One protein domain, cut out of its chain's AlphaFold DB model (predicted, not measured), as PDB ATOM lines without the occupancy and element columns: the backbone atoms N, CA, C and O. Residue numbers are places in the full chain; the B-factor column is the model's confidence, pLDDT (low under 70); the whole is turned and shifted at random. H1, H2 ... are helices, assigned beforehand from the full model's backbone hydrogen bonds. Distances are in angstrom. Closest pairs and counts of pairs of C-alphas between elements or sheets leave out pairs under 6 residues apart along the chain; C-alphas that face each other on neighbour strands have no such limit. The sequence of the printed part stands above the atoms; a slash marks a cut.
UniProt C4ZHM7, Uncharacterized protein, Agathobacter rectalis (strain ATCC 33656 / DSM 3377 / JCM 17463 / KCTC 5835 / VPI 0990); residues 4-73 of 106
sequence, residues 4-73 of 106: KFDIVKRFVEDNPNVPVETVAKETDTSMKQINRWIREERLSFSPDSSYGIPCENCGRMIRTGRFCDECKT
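AT A GLANCE: This is residues 4 to 73 of the 106 residues of an uncharacterized protein of Agathobacter rectalis (strain ATCC 33656 / DSM 3377 / JCM 17463 / KCTC 5835 / VPI 0990) (UniProt C4ZHM7). Three helices, H1, H2 and H3, make a triangle at one end of an elongated shape, and a looped lobe with few regular parts makes the other end. A long unnamed stretch, residues 40 to 68, leads from the three helices into that lobe, which holds a small turn-back tied by a short antiparallel pairing of residues 53 to 54 with 61 to 62, and the short helix H4 at the far tip. The printed part has 70 residues with four named helices, in the order H1, H2, H3, H4, and no named strand. Its class is all helix, though under half of the residues, 32 of the 70, are in named elements. The whole is compact, with a radius of gyration of the C-alphas of 11.8 A, and spans 35 by 21 by 17 A.

HOW THE PARTS SIT: Begin at H1, residues 4 to 14, and go on to H2, residues 20 to 26: the two only just touch, with 3 pairs of C-alphas within 8 A. Their closest C-alphas are those of Val 8 and Val 23, 7.0 A apart. They run opposite ways at a steep tilt of 69.9 degrees, only just short of about perpendicular. Next look at H3, residues 31 to 39, which touches H2; the closest C-alphas are those of Ala 24 and Met 31, 5.7 A apart. H2 and H3 run opposite ways at a steep tilt of 54 degrees. H1 and H3 are near each other, with 6 pairs of C-alphas within 10 A. H4, residues 69 to 73, is apart from H1, H2 and H3. In H1, H2, H3 and H4 every O i to N i+4 pair is within hydrogen-bond range.

IN THESE COORDINATES: Find C-alpha 4 at (-18.665, 26.577, -38.274); from there H1 runs 15.4 A to C-alpha 14 at (-14.238, 18.310, -26.023). H2 covers residues 20 to 26, and its first and last C-alphas are 9.8 A apart. H3 runs 12.2 A from C-alpha 31 to C-alpha 39. H4, residues 69 to 73, is 6.0 A long and ends at C-alpha 73, (0.840, 47.745, -21.362).

THE WHOLE: The two C-alphas farthest apart are those of Glu 26 and Thr 73, 36.4 A. The printed part has no cut. The links from H1 to H2 and from H2 to H3 are tight, with 5 and 4 residues, and the link from H3 to H4 is long, with 29. The mean pLDDT of the printed part is 87.4, and one residue, Pro 47, is under 70.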
ATOM      1  N   LYS A   4     -20.032  27.099 -38.425       86.25
ATOM      2  CA  LYS A   4     -18.665  26.577 -38.274       86.25
ATOM      3  C   LYS A   4     -18.018  26.955 -36.938       86.25
ATOM      4  O   LYS A   4     -17.232  26.178 -36.405       86.25
ATOM      5  N   PHE A   5     -18.340  28.126 -36.388       89.19
ATOM      6  CA  PHE A   5     -17.802  28.559 -35.098       89.19
ATOM      7  C   PHE A   5     -18.312  27.672 -33.963       89.19
ATOM      8  O   PHE A   5     -17.517  27.249 -33.130       89.19
ATOM      9  N   ASP A   6     -19.606  27.343 -33.952       89.44
ATOM     10  CA  ASP A   6     -20.182  26.488 -32.910       89.44
ATOM     11  C   ASP A   6     -19.599  25.069 -32.950       89.44
ATOM     12  O   ASP A   6     -19.316  24.489 -31.903       89.44
ATOM     13  N   ILE A   7     -19.355  24.532 -34.152       90.31
ATOM     14  CA  ILE A   7     -18.685  23.236 -34.339       90.31
ATOM     15  C   ILE A   7     -17.264  23.282 -33.767       90.31
ATOM     16  O   ILE A   7     -16.882  22.417 -32.980       90.31
ATOM     17  N   VAL A   8     -16.493  24.313 -34.125       89.88
ATOM     18  CA  VAL A   8     -15.111  24.489 -33.655       89.88
ATOM     19  C   VAL A   8     -15.058  24.665 -32.148       89.88
ATOM     20  O   VAL A   8     -14.225  24.049 -31.492       89.88
ATOM     21  N   LYS A   9     -15.960  25.472 -31.588       89.06
ATOM     22  CA  LYS A   9     -16.051  25.697 -30.150       89.06
ATOM     23  C   LYS A   9     -16.276  24.383 -29.402       89.06
ATOM     24  O   LYS A   9     -15.491  24.072 -28.515       89.06
ATOM     25  N   ARG A  10     -17.280  23.599 -29.807       89.62
ATOM     26  CA  ARG A  10     -17.560  22.285 -29.202       89.62
ATOM     27  C   ARG A  10     -16.364  21.348 -29.320       89.62
ATOM     28  O   ARG A  10     -15.974  20.727 -28.345       89.62
ATOM     29  N   PHE A  11     -15.723  21.312 -30.488       89.31
ATOM     30  CA  PHE A  11     -14.556  20.464 -30.707       89.31
ATOM     31  C   PHE A  11     -13.380  20.823 -29.785       89.31
ATOM     32  O   PHE A  11     -12.725  19.926 -29.259       89.31
ATOM     33  N   VAL A  12     -13.114  22.119 -29.577       85.88
ATOM     34  CA  VAL A  12     -12.058  22.604 -28.670       85.88
ATOM     35  C   VAL A  12     -12.418  22.361 -27.201       85.88
ATOM     36  O   VAL A  12     -11.526  22.053 -26.411       85.88
ATOM     37  N   GLU A  13     -13.699  22.462 -26.833       86.38
ATOM     38  CA  GLU A  13     -14.197  22.129 -25.490       86.38
ATOM     39  C   GLU A  13     -14.049  20.629 -25.186       86.38
ATOM     40  O   GLU A  13     -13.561  20.269 -24.116       86.38
ATOM     41  N   ASP A  14     -14.385  19.764 -26.145       88.38
ATOM     42  CA  ASP A  14     -14.238  18.310 -26.023       88.38
ATOM     43  C   ASP A  14     -12.761  17.869 -26.077       88.38
ATOM     44  O   ASP A  14     -12.383  16.853 -25.490       88.38
ATOM     45  N   ASN A  15     -11.907  18.632 -26.772       85.81
ATOM     46  CA  ASN A  15     -10.505  18.296 -27.023       85.81
ATOM     47  C   ASN A  15      -9.549  19.473 -26.719       85.81
ATOM     48  O   ASN A  15      -8.982  20.080 -27.635       85.81
ATOM     49  N   PRO A  16      -9.278  19.769 -25.436       80.00
ATOM     50  CA  PRO A  16      -8.521  20.960 -25.029       80.00
ATOM     51  C   PRO A  16      -7.045  20.967 -25.462       80.00
ATOM     52  O   PRO A  16      -6.440  22.034 -25.579       80.00
ATOM     53  N   ASN A  17      -6.460  19.790 -25.707       80.94
ATOM     54  CA  ASN A  17      -5.028  19.611 -25.983       80.94
ATOM     55  C   ASN A  17      -4.707  19.411 -27.472       80.94
ATOM     56  O   ASN A  17      -3.584  19.049 -27.825       80.94
ATOM     57  N   VAL A  18      -5.685  19.612 -28.355       83.44
ATOM     58  CA  VAL A  18      -5.512  19.381 -29.791       83.44
ATOM     59  C   VAL A  18      -4.940  20.633 -30.476       83.44
ATOM     60  O   VAL A  18      -5.403  21.745 -30.214       83.44
ATOM     61  N   PRO A  19      -3.932  20.493 -31.360       83.38
ATOM     62  CA  PRO A  19      -3.373  21.622 -32.096       83.38
ATOM     63  C   PRO A  19      -4.377  22.185 -33.111       83.38
ATOM     64  O   PRO A  19      -5.165  21.447 -33.705       83.38
ATOM     65  N   VAL A  20      -4.295  23.491 -33.389       83.94
ATOM     66  CA  VAL A  20      -5.190  24.184 -34.342       83.94
ATOM     67  C   VAL A  20      -5.185  23.570 -35.736       83.94
ATOM     68  O   VAL A  20      -6.199  23.627 -36.419       83.94
ATOM     69  N   GLU A  21      -4.082  22.964 -36.168       86.12
ATOM     70  CA  GLU A  21      -4.021  22.259 -37.453       86.12
ATOM     71  C   GLU A  21      -4.999  21.085 -37.519       86.12
ATOM     72  O   GLU A  21      -5.646  20.879 -38.544       86.12
ATOM     73  N   THR A  22      -5.130  20.330 -36.427       87.75
ATOM     74  CA  THR A  22      -6.092  19.232 -36.333       87.75
ATOM     75  C   THR A  22      -7.504  19.783 -36.222       87.75
ATOM     76  O   THR A  22      -8.368  19.343 -36.968       87.75
ATOM     77  N   VAL A  23      -7.729  20.813 -35.395       88.00
ATOM     78  CA  VAL A  23      -9.041  21.482 -35.317       88.00
ATOM     79  C   VAL A  23      -9.483  21.961 -36.702       88.00
ATOM     80  O   VAL A  23     -10.605  21.693 -37.115       88.00
ATOM     81  N   ALA A  24      -8.597  22.614 -37.457       89.94
ATOM     82  CA  ALA A  24      -8.860  23.093 -38.812       89.94
ATOM     83  C   ALA A  24      -9.274  21.966 -39.770       89.94
ATOM     84  O   ALA A  24     -10.214  22.135 -40.545       89.94
ATOM     85  N   LYS A  25      -8.590  20.817 -39.699       90.00
ATOM     86  CA  LYS A  25      -8.882  19.639 -40.529       90.00
ATOM     87  C   LYS A  25     -10.216  18.992 -40.160       90.00
ATOM     88  O   LYS A  25     -11.024  18.755 -41.046       90.00
ATOM     89  N   GLU A  26     -10.453  18.751 -38.872       90.69
ATOM     90  CA  GLU A  26     -11.659  18.067 -38.378       90.69
ATOM     91  C   GLU A  26     -12.926  18.909 -38.555       90.69
ATOM     92  O   GLU A  26     -14.004  18.395 -38.833       90.69
ATOM     93  N   THR A  27     -12.801  20.229 -38.423       89.31
ATOM     94  CA  THR A  27     -13.938  21.160 -38.499       89.31
ATOM     95  C   THR A  27     -14.124  21.782 -39.885       89.31
ATOM     96  O   THR A  27     -14.921  22.714 -40.035       89.31
ATOM     97  N   ASP A  28     -13.365  21.322 -40.889       88.56
ATOM     98  CA  ASP A  28     -13.337  21.869 -42.254       88.56
ATOM     99  C   ASP A  28     -13.266  23.413 -42.268       88.56
ATOM    100  O   ASP A  28     -14.028  24.133 -42.927       88.56
ATOM    101  N   THR A  29     -12.379  23.959 -41.438       89.19
ATOM    102  CA  THR A  29     -12.235  25.401 -41.233       89.19
ATOM    103  C   THR A  29     -10.794  25.821 -41.472       89.19
ATOM    104  O   THR A  29      -9.847  25.144 -41.095       89.19
ATOM    105  N   SER A  30     -10.591  26.982 -42.099       90.00
ATOM    106  CA  SER A  30      -9.231  27.461 -42.349       90.00
ATOM    107  C   SER A  30      -8.530  27.887 -41.052       90.00
ATOM    108  O   SER A  30      -9.124  28.546 -40.196       90.00
ATOM    109  N   MET A  31      -7.223  27.624 -40.947       88.75
ATOM    110  CA  MET A  31      -6.408  28.126 -39.828       88.75
ATOM    111  C   MET A  31      -6.491  29.652 -39.697       88.75
ATOM    112  O   MET A  31      -6.485  30.181 -38.594       88.75
ATOM    113  N   LYS A  32      -6.624  30.381 -40.815       89.06
ATOM    114  CA  LYS A  32      -6.806  31.841 -40.798       89.06
ATOM    115  C   LYS A  32      -8.082  32.252 -40.057       89.06
ATOM    116  O   LYS A  32      -8.050  33.231 -39.316       89.06
ATOM    117  N   GLN A  33      -9.174  31.510 -40.241       90.38
ATOM    118  CA  GLN A  33     -10.447  31.744 -39.556       90.38
ATOM    119  C   GLN A  33     -10.315  31.488 -38.050       90.38
ATOM    120  O   GLN A  33     -10.714  32.325 -37.247       90.38
ATOM    121  N   ILE A  34      -9.684  30.371 -37.673       89.06
ATOM    122  CA  ILE A  34      -9.454  30.019 -36.268       89.06
ATOM    123  C   ILE A  34      -8.574  31.077 -35.599       89.06
ATOM    124  O   ILE A  34      -8.945  31.628 -34.567       89.06
ATOM    125  N   ASN A  35      -7.464  31.456 -36.239       89.00
ATOM    126  CA  ASN A  35      -6.574  32.509 -35.749       89.00
ATOM    127  C   ASN A  35      -7.312  33.834 -35.558       89.00
ATOM    128  O   ASN A  35      -7.030  34.563 -34.610       89.00
ATOM    129  N   ARG A  36      -8.259  34.154 -36.447       89.94
ATOM    130  CA  ARG A  36      -9.098  35.344 -36.320       89.94
ATOM    131  C   ARG A  36      -9.977  35.271 -35.072       89.94
ATOM    132  O   ARG A  36      -9.988  36.233 -34.315       89.94
ATOM    133  N   TRP A  37     -10.644  34.150 -34.813       90.56
ATOM    134  CA  TRP A  37     -11.468  33.997 -33.608       90.56
ATOM    135  C   TRP A  37     -10.658  34.051 -32.310       90.56
ATOM    136  O   TRP A  37     -11.141  34.610 -31.329       90.56
ATOM    137  N   ILE A  38      -9.422  33.540 -32.315       88.81
ATOM    138  CA  ILE A  38      -8.501  33.661 -31.172       88.81
ATOM    139  C   ILE A  38      -8.102  35.126 -30.948       88.81
ATOM    140  O   ILE A  38      -8.079  35.606 -29.816       88.81
ATOM    141  N   ARG A  39      -7.817  35.869 -32.025       88.94
ATOM    142  CA  ARG A  39      -7.492  37.305 -31.940       88.94
ATOM    143  C   ARG A  39      -8.672  38.159 -31.494       88.94
ATOM    144  O   ARG A  39      -8.460  39.164 -30.826       88.94
ATOM    145  N   GLU A  40      -9.883  37.770 -31.882       89.50
ATOM    146  CA  GLU A  40     -11.141  38.400 -31.469       89.50
ATOM    147  C   GLU A  40     -11.574  37.984 -30.048       89.50
ATOM    148  O   GLU A  40     -12.642  38.395 -29.613       89.50
ATOM    149  N   GLU A  41     -10.782  37.166 -29.336       85.19
ATOM    150  CA  GLU A  41     -11.099  36.619 -28.001       85.19
ATOM    151  C   GLU A  41     -12.430  35.838 -27.953       85.19
ATOM    152  O   GLU A  41     -12.986  35.580 -26.888       85.19
ATOM    153  N   ARG A  42     -12.942  35.416 -29.117       87.62
ATOM    154  CA  ARG A  42     -14.166  34.611 -29.244       87.62
ATOM    155  C   ARG A  42     -13.897  33.128 -29.004       87.62
ATOM    156  O   ARG A  42     -14.807  32.405 -28.615       87.62
ATOM    157  N   LEU A  43     -12.668  32.683 -29.255       85.94
ATOM    158  CA  LEU A  43     -12.215  31.309 -29.066       85.94
ATOM    159  C   LEU A  43     -10.941  31.309 -28.219       85.94
ATOM    160  O   LEU A  43      -9.995  32.031 -28.527       85.94
ATOM    161  N   SER A  44     -10.893  30.471 -27.188       79.31
ATOM    162  CA  SER A  44      -9.705  30.271 -26.359       79.31
ATOM    163  C   SER A  44      -9.348  28.794 -26.301       79.31
ATOM    164  O   SER A  44     -10.218  27.963 -26.053       79.31
ATOM    165  N   PHE A  45      -8.069  28.480 -26.481       80.38
ATOM    166  CA  PHE A  45      -7.542  27.150 -26.189       80.38
ATOM    167  C   PHE A  45      -7.204  27.020 -24.705       80.38
ATOM    168  O   PHE A  45      -6.961  28.022 -24.026       80.38
ATOM    169  N   SER A  46      -7.171  25.779 -24.213       78.94
ATOM    170  CA  SER A  46      -6.698  25.494 -22.859       78.94
ATOM    171  C   SER A  46      -5.285  26.060 -22.660       78.94
ATOM    172  O   SER A  46      -4.466  25.980 -23.584       78.94
ATOM    173  N   PRO A  47      -4.954  26.611 -21.477       69.88
ATOM    174  CA  PRO A  47      -3.600  27.075 -21.170       69.88
ATOM    175  C   PRO A  47      -2.531  25.979 -21.292       69.88
ATOM    176  O   PRO A  47      -1.354  26.313 -21.435       69.88
ATOM    177  N   ASP A  48      -2.930  24.707 -21.269       71.19
ATOM    178  CA  ASP A  48      -2.042  23.550 -21.424       71.19
ATOM    179  C   ASP A  48      -1.781  23.176 -22.892       71.19
ATOM    180  O   ASP A  48      -0.895  22.373 -23.187       71.19
ATOM    181  N   SER A  49      -2.513  23.783 -23.832       73.44
ATOM    182  CA  SER A  49      -2.263  23.594 -25.257       73.44
ATOM    183  C   SER A  49      -0.918  24.214 -25.644       73.44
ATOM    184  O   SER A  49      -0.583  25.339 -25.265       73.44
ATOM    185  N   SER A  50      -0.146  23.492 -26.458       73.06
ATOM    186  CA  SER A  50       1.113  23.979 -27.035       73.06
ATOM    187  C   SER A  50       0.904  25.047 -28.115       73.06
ATOM    188  O   SER A  50       1.870  25.593 -28.652       73.06
ATOM    189  N   TYR A  51      -0.352  25.352 -28.447       82.69
ATOM    190  CA  TYR A  51      -0.693  26.289 -29.496       82.69
ATOM    191  C   TYR A  51      -0.543  27.755 -29.060       82.69
ATOM    192  O   TYR A  51      -1.012  28.177 -28.002       82.69
ATOM    193  N   GLY A  52       0.066  28.560 -29.931       84.12
ATOM    194  CA  GLY A  52       0.141  30.009 -29.786       84.12
ATOM    195  C   GLY A  52       0.050  30.707 -31.139       84.12
ATOM    196  O   GLY A  52       0.404  30.144 -32.174       84.12
ATOM    197  N   ILE A  53      -0.406  31.953 -31.123       88.62
ATOM    198  CA  ILE A  53      -0.408  32.861 -32.272       88.62
ATOM    199  C   ILE A  53       0.652  33.948 -32.069       88.62
ATOM    200  O   ILE A  53       0.935  34.315 -30.936       88.62
ATOM    201  N   PRO A  54       1.259  34.503 -33.126       91.44
ATOM    202  CA  PRO A  54       2.201  35.603 -32.971       91.44
ATOM    203  C   PRO A  54       1.474  36.913 -32.627       91.44
ATOM    204  O   PRO A  54       0.466  37.262 -33.245       91.44
ATOM    205  N   CYS A  55       2.022  37.665 -31.673       93.06
ATOM    206  CA  CYS A  55       1.637  39.038 -31.359       93.06
ATOM    207  C   CYS A  55       1.806  39.933 -32.593       93.06
ATOM    208  O   CYS A  55       2.878  39.946 -33.197       93.06
ATOM    209  N   GLU A  56       0.798  40.744 -32.926       91.56
ATOM    210  CA  GLU A  56       0.855  41.595 -34.125       91.56
ATOM    211  C   GLU A  56       1.869  42.746 -34.024       91.56
ATOM    212  O   GLU A  56       2.264  43.298 -35.046       91.56
ATOM    213  N   ASN A  57       2.315  43.101 -32.814       92.94
ATOM    214  CA  ASN A  57       3.285  44.181 -32.614       92.94
ATOM    215  C   ASN A  57       4.740  43.690 -32.525       92.94
ATOM    216  O   ASN A  57       5.635  44.328 -33.066       92.94
ATOM    217  N   CYS A  58       5.001  42.584 -31.820       94.12
ATOM    218  CA  CYS A  58       6.372  42.117 -31.556       94.12
ATOM    219  C   CYS A  58       6.663  40.681 -32.009       94.12
ATOM    220  O   CYS A  58       7.776  40.205 -31.815       94.12
ATOM    221  N   GLY A  59       5.677  39.959 -32.549       91.62
ATOM    222  CA  GLY A  59       5.841  38.579 -33.017       91.62
ATOM    223  C   GLY A  59       5.950  37.513 -31.921       91.62
ATOM    224  O   GLY A  59       5.949  36.329 -32.241       91.62
ATOM    225  N   ARG A  60       6.000  37.887 -30.631       92.00
ATOM    226  CA  ARG A  60       6.005  36.923 -29.513       92.00
ATOM    227  C   ARG A  60       4.773  36.018 -29.580       92.00
ATOM    228  O   ARG A  60       3.669  36.523 -29.764       92.00
ATOM    229  N   MET A  61       4.952  34.721 -29.349       89.81
ATOM    230  CA  MET A  61       3.842  33.773 -29.241       89.81
ATOM    231  C   MET A  61       2.954  34.109 -28.035       89.81
ATOM    232  O   MET A  61       3.433  34.208 -26.905       89.81
ATOM    233  N   ILE A  62       1.665  34.299 -28.288       89.38
ATOM    234  CA  ILE A  62       0.605  34.558 -27.315       89.38
ATOM    235  C   ILE A  62      -0.460  33.472 -27.439       89.38
ATOM    236  O   ILE A  62      -0.674  32.917 -28.512       89.38
ATOM    237  N   ARG A  63      -1.133  33.157 -26.335       83.25
ATOM    238  CA  ARG A  63      -2.175  32.117 -26.311       83.25
ATOM    239  C   ARG A  63      -3.539  32.638 -26.756       83.25
ATOM    240  O   ARG A  63      -4.332  31.891 -27.314       83.25
ATOM    241  N   THR A  64      -3.804  33.915 -26.504       84.31
ATOM    242  CA  THR A  64      -5.067  34.583 -26.822       84.31
ATOM    243  C   THR A  64      -4.833  36.068 -27.090       84.31
ATOM    244  O   THR A  64      -3.813  36.625 -26.671       84.31
ATOM    245  N   GLY A  65      -5.780  36.695 -27.787       88.44
ATOM    246  CA  GLY A  65      -5.795  38.125 -28.054       88.44
ATOM    247  C   GLY A  65      -4.905  38.553 -29.220       88.44
ATOM    248  O   GLY A  65      -4.320  37.750 -29.945       88.44
ATOM    249  N   ARG A  66      -4.834  39.867 -29.437       90.25
ATOM    250  CA  ARG A  66      -4.112  40.470 -30.572       90.25
ATOM    251  C   ARG A  66      -2.665  40.851 -30.247       90.25
ATOM    252  O   ARG A  66      -1.794  40.848 -31.118       90.25
ATOM    253  N   PHE A  67      -2.413  41.188 -28.987       93.00
ATOM    254  CA  PHE A  67      -1.139  41.702 -28.501       93.00
ATOM    255  C   PHE A  67      -0.734  40.984 -27.216       93.00
ATOM    256  O   PHE A  67      -1.590  40.661 -26.400       93.00
ATOM    257  N   CYS A  68       0.570  40.788 -27.007       93.19
ATOM    258  CA  CYS A  68       1.074  40.304 -25.722       93.19
ATOM    259  C   CYS A  68       0.899  41.357 -24.617       93.19
ATOM    260  O   CYS A  68       0.790  42.555 -24.902       93.19
ATOM    261  N   ASP A  69       0.953  40.920 -23.358       92.06
ATOM    262  CA  ASP A  69       0.747  41.783 -22.187       92.06
ATOM    263  C   ASP A  69       1.695  42.988 -22.152       92.06
ATOM    264  O   ASP A  69       1.290  44.107 -21.828       92.06
ATOM    265  N   GLU A  70       2.946  42.804 -22.574       93.94
ATOM    266  CA  GLU A  70       3.916  43.897 -22.685       93.94
ATOM    267  C   GLU A  70       3.502  44.935 -23.733       93.94
ATOM    268  O   GLU A  70       3.593  46.137 -23.486       93.94
ATOM    269  N   CYS A  71       3.037  44.492 -24.905       94.69
ATOM    270  CA  CYS A  71       2.587  45.393 -25.967       94.69
ATOM    271  C   CYS A  71       1.298  46.115 -25.564       94.69
ATOM    272  O   CYS A  71       1.175  47.315 -25.800       94.69
ATOM    273  N   LYS A  72       0.380  45.417 -24.887       91.50
ATOM    274  CA  LYS A  72      -0.852  45.990 -24.332       91.50
ATOM    275  C   LYS A  72      -0.555  47.071 -23.288       91.50
ATOM    276  O   LYS A  72      -1.137  48.157 -23.328       91.50
ATOM    277  N   THR A  73       0.397  46.801 -22.396       93.38
ATOM    278  CA  THR A  73       0.840  47.745 -21.362       93.38
ATOM    279  C   THR A  73       1.503  48.971 -21.982       93.38
ATOM    280  O   THR A  73       1.128  50.096 -21.658       93.38
TER     281      THR A  73